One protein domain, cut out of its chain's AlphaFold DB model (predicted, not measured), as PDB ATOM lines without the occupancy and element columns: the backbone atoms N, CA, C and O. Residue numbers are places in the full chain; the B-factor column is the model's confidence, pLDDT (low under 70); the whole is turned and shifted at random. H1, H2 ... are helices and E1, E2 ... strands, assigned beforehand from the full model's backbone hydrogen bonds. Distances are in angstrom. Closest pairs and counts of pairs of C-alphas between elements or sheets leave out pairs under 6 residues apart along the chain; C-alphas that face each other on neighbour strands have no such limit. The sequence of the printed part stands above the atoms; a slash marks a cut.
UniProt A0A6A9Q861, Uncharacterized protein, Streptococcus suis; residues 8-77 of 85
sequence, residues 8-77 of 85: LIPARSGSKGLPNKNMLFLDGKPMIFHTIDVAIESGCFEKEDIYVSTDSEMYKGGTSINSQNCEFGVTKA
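This is residues 8 to 77 of the 85 residues of an uncharacterized protein of Streptococcus suis (UniProt A0A6A9Q861). With little regular structure, one helix, H1, lies alongside two short parallel strands, E1 and E2, while residues 61 to 77 loop out and back, 75 to 76 pairing antiparallel with 51 to 52 of E2. The 70 printed residues run E1, H1, E2, H2; the class is mixed, with 22 residues in named elements. The whole is compact, radius of gyration of the C-alphas 12.1 A, spanning 31 by 24 by 23 A.

E1, residues 8 to 10, and E2, residues 50 to 53, are parallel at 27 degrees; N 9 and O 51 are 2.8 A apart, within hydrogen-bond range. With H1, residues 31 to 41, they form a strand-helix-strand unit, parallel neighbour strands with a helix between, its crossover right-handed. The closest C-alphas of E1 and H1, Ile 9 and Thr 35, are 7.8 A apart; those of H1 and E2, Ala 39 and Ile 50, 7.6 A. H2, residues 57 to 60, is apart from E1 and H1. In H1, 6 of 7 O i to N i+4 pairs are within range; H2 is too short for one.

E1 spans 6.4 A from C-alpha 8 at (44.360, 49.932, 62.729), H1 15.9 A, E2 10.2 A, and H2 4.8 A to C-alpha 60 at (36.560, 59.138, 52.221).

The C-alphas of Gly 17 and Ser 67, the farthest apart, are 32.8 A apart. The printed part has no cut; E1 to H1 is a long link. Residues 57 to 77 have pLDDT under 70.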
ATOM      1  N   LEU A   8      45.631  49.249  62.953       90.12
ATOM      2  CA  LEU A   8      44.360  49.932  62.729       90.12
ATOM      3  C   LEU A   8      44.409  51.330  63.350       90.12
ATOM      4  O   LEU A   8      44.553  51.470  64.562       90.12
ATOM      5  N   ILE A   9      44.233  52.357  62.520       88.94
ATOM      6  CA  ILE A   9      44.237  53.769  62.906       88.94
ATOM      7  C   ILE A   9      42.791  54.299  62.862       88.94
ATOM      8  O   ILE A   9      42.249  54.540  61.781       88.94
ATOM      9  N   PRO A  10      42.123  54.485  64.014       87.00
ATOM     10  CA  PRO A  10      40.766  55.015  64.057       87.00
ATOM     11  C   PRO A  10      40.752  56.547  63.931       87.00
ATOM     12  O   PRO A  10      41.199  57.274  64.818       87.00
ATOM     13  N   ALA A  11      40.150  57.054  62.860       85.69
ATOM     14  CA  ALA A  11      39.996  58.468  62.546       85.69
ATOM     15  C   ALA A  11      38.515  58.876  62.526       85.69
ATOM     16  O   ALA A  11      37.928  59.164  61.485       85.69
ATOM     17  N   ARG A  12      37.888  58.902  63.704       85.75
ATOM     18  CA  ARG A  12      36.487  59.319  63.878       85.75
ATOM     19  C   ARG A  12      36.312  60.836  63.703       85.75
ATOM     20  O   ARG A  12      37.104  61.604  64.252       85.75
ATOM     21  N   SER A  13      35.253  61.272  63.023       73.94
ATOM     22  CA  SER A  13      34.914  62.696  62.821       73.94
ATOM     23  C   SER A  13      34.418  63.404  64.087       73.94
ATOM     24  O   SER A  13      34.798  64.544  64.359       73.94
ATOM     25  N   GLY A  14      33.603  62.726  64.902       75.94
ATOM     26  CA  GLY A  14      32.876  63.311  66.041       75.94
ATOM     27  C   GLY A  14      33.708  63.615  67.297       75.94
ATOM     28  O   GLY A  14      33.350  63.207  68.409       75.94
ATOM     29  N   SER A  15      34.845  64.285  67.154       77.62
ATOM     30  CA  SER A  15      35.679  64.700  68.282       77.62
ATOM     31  C   SER A  15      34.967  65.765  69.130       77.62
ATOM     32  O   SER A  15      34.661  66.844  68.640       77.62
ATOM     33  N   LYS A  16      34.701  65.450  70.410       78.62
ATOM     34  CA  LYS A  16      33.939  66.322  71.330       78.62
ATOM     35  C   LYS A  16      34.720  67.557  71.791       78.62
ATOM     36  O   LYS A  16      34.125  68.607  71.966       78.62
ATOM     37  N   GLY A  17      36.030  67.416  72.009       82.12
ATOM     38  CA  GLY A  17      36.888  68.524  72.449       82.12
ATOM     39  C   GLY A  17      37.401  69.391  71.299       82.12
ATOM     40  O   GLY A  17      37.494  70.602  71.441       82.12
ATOM     41  N   LEU A  18      37.708  68.775  70.154       82.50
ATOM     42  CA  LEU A  18      38.234  69.468  68.980       82.50
ATOM     43  C   LEU A  18      37.622  68.871  67.705       82.50
ATOM     44  O   LEU A  18      38.086  67.816  67.265       82.50
ATOM     45  N   PRO A  19      36.568  69.483  67.138       80.25
ATOM     46  CA  PRO A  19      35.894  68.973  65.947       80.25
ATOM     47  C   PRO A  19      36.878  68.686  64.808       80.25
ATOM     48  O   PRO A  19      37.763  69.491  64.533       80.25
ATOM     49  N   ASN A  20      36.740  67.531  64.150       77.50
ATOM     50  CA  ASN A  20      37.572  67.125  63.010       77.50
ATOM     51  C   ASN A  20      39.096  67.139  63.251       77.50
ATOM     52  O   ASN A  20      39.855  67.281  62.294       77.50
ATOM     53  N   LYS A  21      39.559  66.928  64.495       82.25
ATOM     54  CA  LYS A  21      40.988  66.993  64.866       82.25
ATOM     55  C   LYS A  21      41.954  66.271  63.916       82.25
ATOM     56  O   LYS A  21      43.059  66.747  63.712       82.25
ATOM     57  N   ASN A  22      41.538  65.149  63.323       84.31
ATOM     58  CA  ASN A  22      42.382  64.323  62.455       84.31
ATOM     59  C   ASN A  22      42.732  65.021  61.125       84.31
ATOM     60  O   ASN A  22      43.741  64.681  60.515       84.31
ATOM     61  N   MET A  23      41.922  65.997  60.703       81.88
ATOM     62  CA  MET A  23      42.154  66.817  59.506       81.88
ATOM     63  C   MET A  23      42.734  68.193  59.825       81.88
ATOM     64  O   MET A  23      43.079  68.934  58.909       81.88
ATOM     65  N   LEU A  24      42.846  68.554  61.106       84.31
ATOM     66  CA  LEU A  24      43.525  69.787  61.470       84.31
ATOM     67  C   LEU A  24      45.011  69.656  61.160       84.31
ATOM     68  O   LEU A  24      45.621  68.610  61.389       84.31
ATOM     69  N   PHE A  25      45.573  70.738  60.638       84.56
ATOM     70  CA  PHE A  25      46.988  70.814  60.338       84.56
ATOM     71  C   PHE A  25      47.781  70.976  61.633       84.56
ATOM     72  O   PHE A  25      47.483  71.831  62.466       84.56
ATOM     73  N   LEU A  26      48.801  70.144  61.772       84.88
ATOM     74  CA  LEU A  26      49.829  70.204  62.790       84.88
ATOM     75  C   LEU A  26      51.163  70.178  62.051       84.88
ATOM     76  O   LEU A  26      51.414  69.248  61.289       84.88
ATOM     77  N   ASP A  27      51.984  71.209  62.236       90.62
ATOM     78  CA  ASP A  27      53.301  71.310  61.592       90.62
ATOM     79  C   ASP A  27      53.254  71.108  60.061       90.62
ATOM     80  O   ASP A  27      53.911  70.248  59.483       90.62
ATOM     81  N   GLY A  28      52.352  71.835  59.391       84.88
ATOM     82  CA  GLY A  28      52.208  71.780  57.930       84.88
ATOM     83  C   GLY A  28      51.539  70.518  57.370       84.88
ATOM     84  O   GLY A  28      51.305  70.453  56.164       84.88
ATOM     85  N   LYS A  29      51.155  69.547  58.212       78.69
ATOM     86  CA  LYS A  29      50.523  68.290  57.784       78.69
ATOM     87  C   LYS A  29      49.245  67.980  58.577       78.69
ATOM     88  O   LYS A  29      49.215  68.208  59.785       78.69
ATOM     89  N   PRO A  30      48.179  67.432  57.965       83.38
ATOM     90  CA  PRO A  30      47.032  66.940  58.724       83.38
ATOM     91  C   PRO A  30      47.437  65.926  59.802       83.38
ATOM     92  O   PRO A  30      48.231  65.019  59.544       83.38
ATOM     93  N   MET A  31      46.865  66.057  60.999       86.06
ATOM     94  CA  MET A  31      47.238  65.285  62.190       86.06
ATOM     95  C   MET A  31      47.218  63.766  61.968       86.06
ATOM     96  O   MET A  31      48.072  63.055  62.488       86.06
ATOM     97  N   ILE A  32      46.272  63.258  61.173       85.44
ATOM     98  CA  ILE A  32      46.179  61.827  60.865       85.44
ATOM     99  C   ILE A  32      47.438  61.280  60.188       85.44
ATOM    100  O   ILE A  32      47.826  60.141  60.442       85.44
ATOM    101  N   PHE A  33      48.089  62.083  59.349       84.31
ATOM    102  CA  PHE A  33      49.236  61.615  58.596       84.31
ATOM    103  C   PHE A  33      50.482  61.463  59.456       84.31
ATOM    104  O   PHE A  33      51.294  60.606  59.142       84.31
ATOM    105  N   HIS A  34      50.619  62.220  60.546       89.50
ATOM    106  CA  HIS A  34      51.699  61.997  61.513       89.50
ATOM    107  C   HIS A  34      51.619  60.584  62.104       89.50
ATOM    108  O   HIS A  34      52.619  59.883  62.199       89.50
ATOM    109  N   THR A  35      50.409  60.119  62.429       90.62
ATOM    110  CA  THR A  35      50.189  58.749  62.919       90.62
ATOM    111  C   THR A  35      50.506  57.699  61.851       90.62
ATOM    112  O   THR A  35      51.074  56.655  62.169       90.62
ATOM    113  N   ILE A  36      50.138  57.961  60.592       86.88
ATOM    114  CA  ILE A  36      50.414  57.053  59.467       86.88
ATOM    115  C   ILE A  36      51.923  56.955  59.212       86.88
ATOM    116  O   ILE A  36      52.433  55.846  59.073       86.88
ATOM    117  N   ASP A  37      52.632  58.086  59.196       87.31
ATOM    118  CA  ASP A  37      54.081  58.123  58.991       87.31
ATOM    119  C   ASP A  37      54.795  57.313  60.068       87.31
ATOM    120  O   ASP A  37      55.558  56.412  59.742       87.31
ATOM    121  N   VAL A  38      54.464  57.538  61.345       93.00
ATOM    122  CA  VAL A  38      55.056  56.787  62.461       93.00
ATOM    123  C   VAL A  38      54.771  55.289  62.341       93.00
ATOM    124  O   VAL A  38      55.658  54.477  62.597       93.00
ATOM    125  N   ALA A  39      53.562  54.891  61.930       88.62
ATOM    126  CA  ALA A  39      53.242  53.477  61.728       88.62
ATOM    127  C   ALA A  39      54.122  52.846  60.635       88.62
ATOM    128  O   ALA A  39      54.636  51.744  60.832       88.62
ATOM    129  N   ILE A  40      54.347  53.560  59.527       86.94
ATOM    130  CA  ILE A  40      55.203  53.113  58.421       86.94
ATOM    131  C   ILE A  40      56.681  53.083  58.839       86.94
ATOM    132  O   ILE A  40      57.366  52.087  58.619       86.94
ATOM    133  N   GLU A  41      57.174  54.162  59.444       90.31
ATOM    134  CA  GLU A  41      58.574  54.331  59.845       90.31
ATOM    135  C   GLU A  41      58.972  53.395  60.986       90.31
ATOM    136  O   GLU A  41      60.133  53.000  61.077       90.31
ATOM    137  N   SER A  42      58.016  52.981  61.825       94.12
ATOM    138  CA  SER A  42      58.278  52.045  62.922       94.12
ATOM    139  C   SER A  42      58.789  50.680  62.456       94.12
ATOM    140  O   SER A  42      59.423  49.975  63.238       94.12
ATOM    141  N   GLY A  43      58.472  50.266  61.222       89.25
ATOM    142  CA  GLY A  43      58.777  48.921  60.726       89.25
ATOM    143  C   GLY A  43      58.078  47.790  61.496       89.25
ATOM    144  O   GLY A  43      58.387  46.622  61.281       89.25
ATOM    145  N   CYS A  44      57.139  48.111  62.394       92.62
ATOM    146  CA  CYS A  44      56.419  47.132  63.214       92.62
ATOM    147  C   CYS A  44      55.334  46.370  62.434       92.62
ATOM    148  O   CYS A  44      54.850  45.338  62.904       92.62
ATOM    149  N   PHE A  45      54.923  46.898  61.279       89.00
ATOM    150  CA  PHE A  45      53.839  46.379  60.452       89.00
ATOM    151  C   PHE A  45      54.243  46.439  58.981       89.00
ATOM    152  O   PHE A  45      54.913  47.383  58.558       89.00
ATOM    153  N   GLU A  46      53.788  45.467  58.193       87.56
ATOM    154  CA  GLU A  46      53.864  45.572  56.738       87.56
ATOM    155  C   GLU A  46      52.981  46.730  56.271       87.56
ATOM    156  O   GLU A  46      51.899  46.959  56.817       87.56
ATOM    157  N   LYS A  47      53.410  47.454  55.233       80.94
ATOM    158  CA  LYS A  47      52.639  48.593  54.697       80.94
ATOM    159  C   LYS A  47      51.243  48.157  54.240       80.94
ATOM    160  O   LYS A  47      50.290  48.929  54.297       80.94
ATOM    161  N   GLU A  48      51.124  46.907  53.804       80.44
ATOM    162  CA  GLU A  48      49.890  46.234  53.412       80.44
ATOM    163  C   GLU A  48      48.889  46.033  54.547       80.44
ATOM    164  O   GLU A  48      47.693  45.924  54.273       80.44
ATOM    165  N   ASP A  49      49.375  46.016  55.785       88.62
ATOM    166  CA  ASP A  49      48.612  45.693  56.982       88.62
ATOM    167  C   ASP A  49      48.310  46.940  57.838       88.62
ATOM    168  O   ASP A  49      47.903  46.816  58.997       88.62
ATOM    169  N   ILE A  50      48.487  48.146  57.279       83.88
ATOM    170  CA  ILE A  50      48.129  49.426  57.907       83.88
ATOM    171  C   ILE A  50      46.819  49.949  57.309       83.88
ATOM    172  O   ILE A  50      46.735  50.256  56.116       83.88
ATOM    173  N   TYR A  51      45.810  50.113  58.165       84.81
ATOM    174  CA  TYR A  51      44.463  50.530  57.781       84.81
ATOM    175  C   TYR A  51      43.994  51.740  58.577       84.81
ATOM    176  O   TYR A  51      44.145  51.795  59.797       84.81
ATOM    177  N   VAL A  52      43.320  52.673  57.905       82.81
ATOM    178  CA  VAL A  52      42.599  53.773  58.556       82.81
ATOM    179  C   VAL A  52      41.098  53.492  58.531       82.81
ATOM    180  O   VAL A  52      40.532  53.237  57.467       82.81
ATOM    181  N   SER A  53      40.439  53.571  59.688       82.12
ATOM    182  CA  SER A  53      38.982  53.432  59.815       82.12
ATOM    183  C   SER A  53      38.341  54.764  60.186       82.12
ATOM    184  O   SER A  53      38.789  55.435  61.114       82.12
ATOM    185  N   THR A  54      37.292  55.161  59.470       82.06
ATOM    186  CA  THR A  54      36.604  56.438  59.679       82.06
ATOM    187  C   THR A  54      35.107  56.325  59.414       82.06
ATOM    188  O   THR A  54      34.671  55.578  58.540       82.06
ATOM    189  N   ASP A  55      34.325  57.095  60.169       78.25
ATOM    190  CA  ASP A  55      32.884  57.289  59.991       78.25
ATOM    191  C   ASP A  55      32.552  58.532  59.144       78.25
ATOM    192  O   ASP A  55      31.385  58.842  58.925       78.25
ATOM    193  N   SER A  56      33.569  59.263  58.676       70.06
ATOM    194  CA  SER A  56      33.402  60.522  57.957       70.06
ATOM    195  C   SER A  56      33.493  60.334  56.453       70.06
ATOM    196  O   SER A  56      34.575  60.055  55.946       70.06
ATOM    197  N   GLU A  57      32.412  60.597  55.719       65.50
ATOM    198  CA  GLU A  57      32.442  60.654  54.246       65.50
ATOM    199  C   GLU A  57      33.445  61.697  53.717       65.50
ATOM    200  O   GLU A  57      34.074  61.485  52.686       65.50
ATOM    201  N   MET A  58      33.695  62.784  54.464       63.66
ATOM    202  CA  MET A  58      34.734  63.770  54.129       63.66
ATOM    203  C   MET A  58      36.126  63.138  54.093       63.66
ATOM    204  O   MET A  58      36.935  63.480  53.236       63.66
ATOM    205  N   TYR A  59      36.411  62.216  55.016       62.16
ATOM    206  CA  TYR A  59      37.703  61.538  55.037       62.16
ATOM    207  C   TYR A  59      37.784  60.573  53.856       62.16
ATOM    208  O   TYR A  59      38.863  60.403  53.318       62.16
ATOM    209  N   LYS A  60      36.650  60.027  53.391       52.97
ATOM    210  CA  LYS A  60      36.560  59.138  52.221       52.97
ATOM    211  C   LYS A  60      36.680  59.832  50.872       52.97
ATOM    212  O   LYS A  60      37.208  59.218  49.952       52.97
ATOM    213  N   GLY A  61      36.212  61.075  50.769       41.38
ATOM    214  CA  GLY A  61      36.063  61.817  49.512       41.38
ATOM    215  C   GLY A  61      36.887  63.103  49.398       41.38
ATOM    216  O   GLY A  61      36.517  63.981  48.619       41.38
ATOM    217  N   GLY A  62      37.970  63.245  50.172       40.88
ATOM    218  CA  GLY A  62      38.871  64.404  50.132       40.88
ATOM    219  C   GLY A  62      39.528  64.579  48.761       40.88
ATOM    220  O   GLY A  62      40.567  63.998  48.461       40.88
ATOM    221  N   THR A  63      38.880  65.375  47.924       29.58
ATOM    222  CA  THR A  63      39.238  65.703  46.552       29.58
ATOM    223  C   THR A  63      40.467  66.614  46.512       29.58
ATOM    224  O   THR A  63      40.519  67.649  47.172       29.58
ATOM    225  N   SER A  64      41.429  66.229  45.669       31.81
ATOM    226  CA  SER A  64      42.418  67.106  45.025       31.81
ATOM    227  C   SER A  64      43.525  67.715  45.902       31.81
ATOM    228  O   SER A  64      43.633  68.930  46.032       31.81
ATOM    229  N   ILE A  65      44.462  66.879  46.358       33.31
ATOM    230  CA  ILE A  65      45.892  67.235  46.309       33.31
ATOM    231  C   ILE A  65      46.600  66.194  45.436       33.31
ATOM    232  O   ILE A  65      46.284  65.009  45.493       33.31
ATOM    233  N   ASN A  66      47.452  66.662  44.530       26.89
ATOM    234  CA  ASN A  66      47.914  65.939  43.346       26.89
ATOM    235  C   ASN A  66      48.366  64.480  43.577       26.89
ATOM    236  O   ASN A  66      49.192  64.185  44.434       26.89
ATOM    237  N   SER A  67      47.830  63.605  42.716       31.61
ATOM    238  CA  SER A  67      48.267  62.244  42.367       31.61
ATOM    239  C   SER A  67      48.621  61.291  43.521       31.61
ATOM    240  O   SER A  67      49.789  60.982  43.754       31.61
ATOM    241  N   GLN A  68      47.609  60.698  44.152       34.00
ATOM    242  CA  GLN A  68      47.198  59.297  43.927       34.00
ATOM    243  C   GLN A  68      46.178  58.893  45.012       34.00
ATOM    244  O   GLN A  68      46.360  59.162  46.194       34.00
ATOM    245  N   ASN A  69      45.060  58.325  44.560       32.41
ATOM    246  CA  ASN A  69      43.782  58.179  45.263       32.41
ATOM    247  C   ASN A  69      43.862  57.497  46.645       32.41
ATOM    248  O   ASN A  69      44.490  56.451  46.787       32.41
ATOM    249  N   CYS A  70      43.107  58.013  47.619       36.53
ATOM    250  CA  CYS A  70      42.715  57.285  48.829       36.53
ATOM    251  C   CYS A  70      41.185  57.340  48.965       36.53
ATOM    252  O   CYS A  70      40.644  58.325  49.453       36.53
ATOM    253  N   GLU A  71      40.479  56.299  48.520       33.47
ATOM    254  CA  GLU A  71      39.058  56.101  48.849       33.47
ATOM    255  C   GLU A  71      38.979  55.581  50.277       33.47
ATOM    256  O   GLU A  71      39.400  54.451  50.481       33.47
ATOM    257  N   PHE A  72      38.490  56.336  51.269       40.38
ATOM    258  CA  PHE A  72      38.444  55.815  52.645       40.38
ATOM    259  C   PHE A  72      37.251  54.881  52.884       40.38
ATOM    260  O   PHE A  72      36.109  55.176  52.562       40.38
ATOM    261  N   GLY A  73      37.520  53.741  53.510       37.31
ATOM    262  CA  GLY A  73      36.500  52.790  53.960       37.31
ATOM    263  C   GLY A  73      37.071  51.622  54.762       37.31
ATOM    264  O   GLY A  73      36.354  50.660  54.987       37.31
ATOM    265  N   VAL A  74      38.322  51.740  55.238       42.31
ATOM    266  CA  VAL A  74      39.359  50.693  55.385       42.31
ATOM    267  C   VAL A  74      40.227  50.657  54.126       42.31
ATOM    268  O   VAL A  74      39.974  49.905  53.191       42.31
ATOM    269  N   THR A  75      41.254  51.503  54.094       47.34
ATOM    270  CA  THR A  75      42.076  51.714  52.890       47.34
ATOM    271  C   THR A  75      43.537  51.604  53.244       47.34
ATOM    272  O   THR A  75      43.971  52.123  54.276       47.34
ATOM    273  N   LYS A  76      44.274  50.903  52.381       49.50
ATOM    274  CA  LYS A  76      45.721  50.721  52.449       49.50
ATOM    275  C   LYS A  76      46.385  52.097  52.413       49.50
ATOM    276  O   LYS A  76      46.143  52.859  51.476       49.50
ATOM    277  N   ALA A  77      47.200  52.423  53.412       48.91
ATOM    278  CA  ALA A  77      47.947  53.677  53.430       48.91
ATOM    279  C   ALA A  77      49.032  53.661  52.332       48.91
ATOM    280  O   ALA A  77      50.164  53.249  52.564       48.91
TER     281      ALA A  77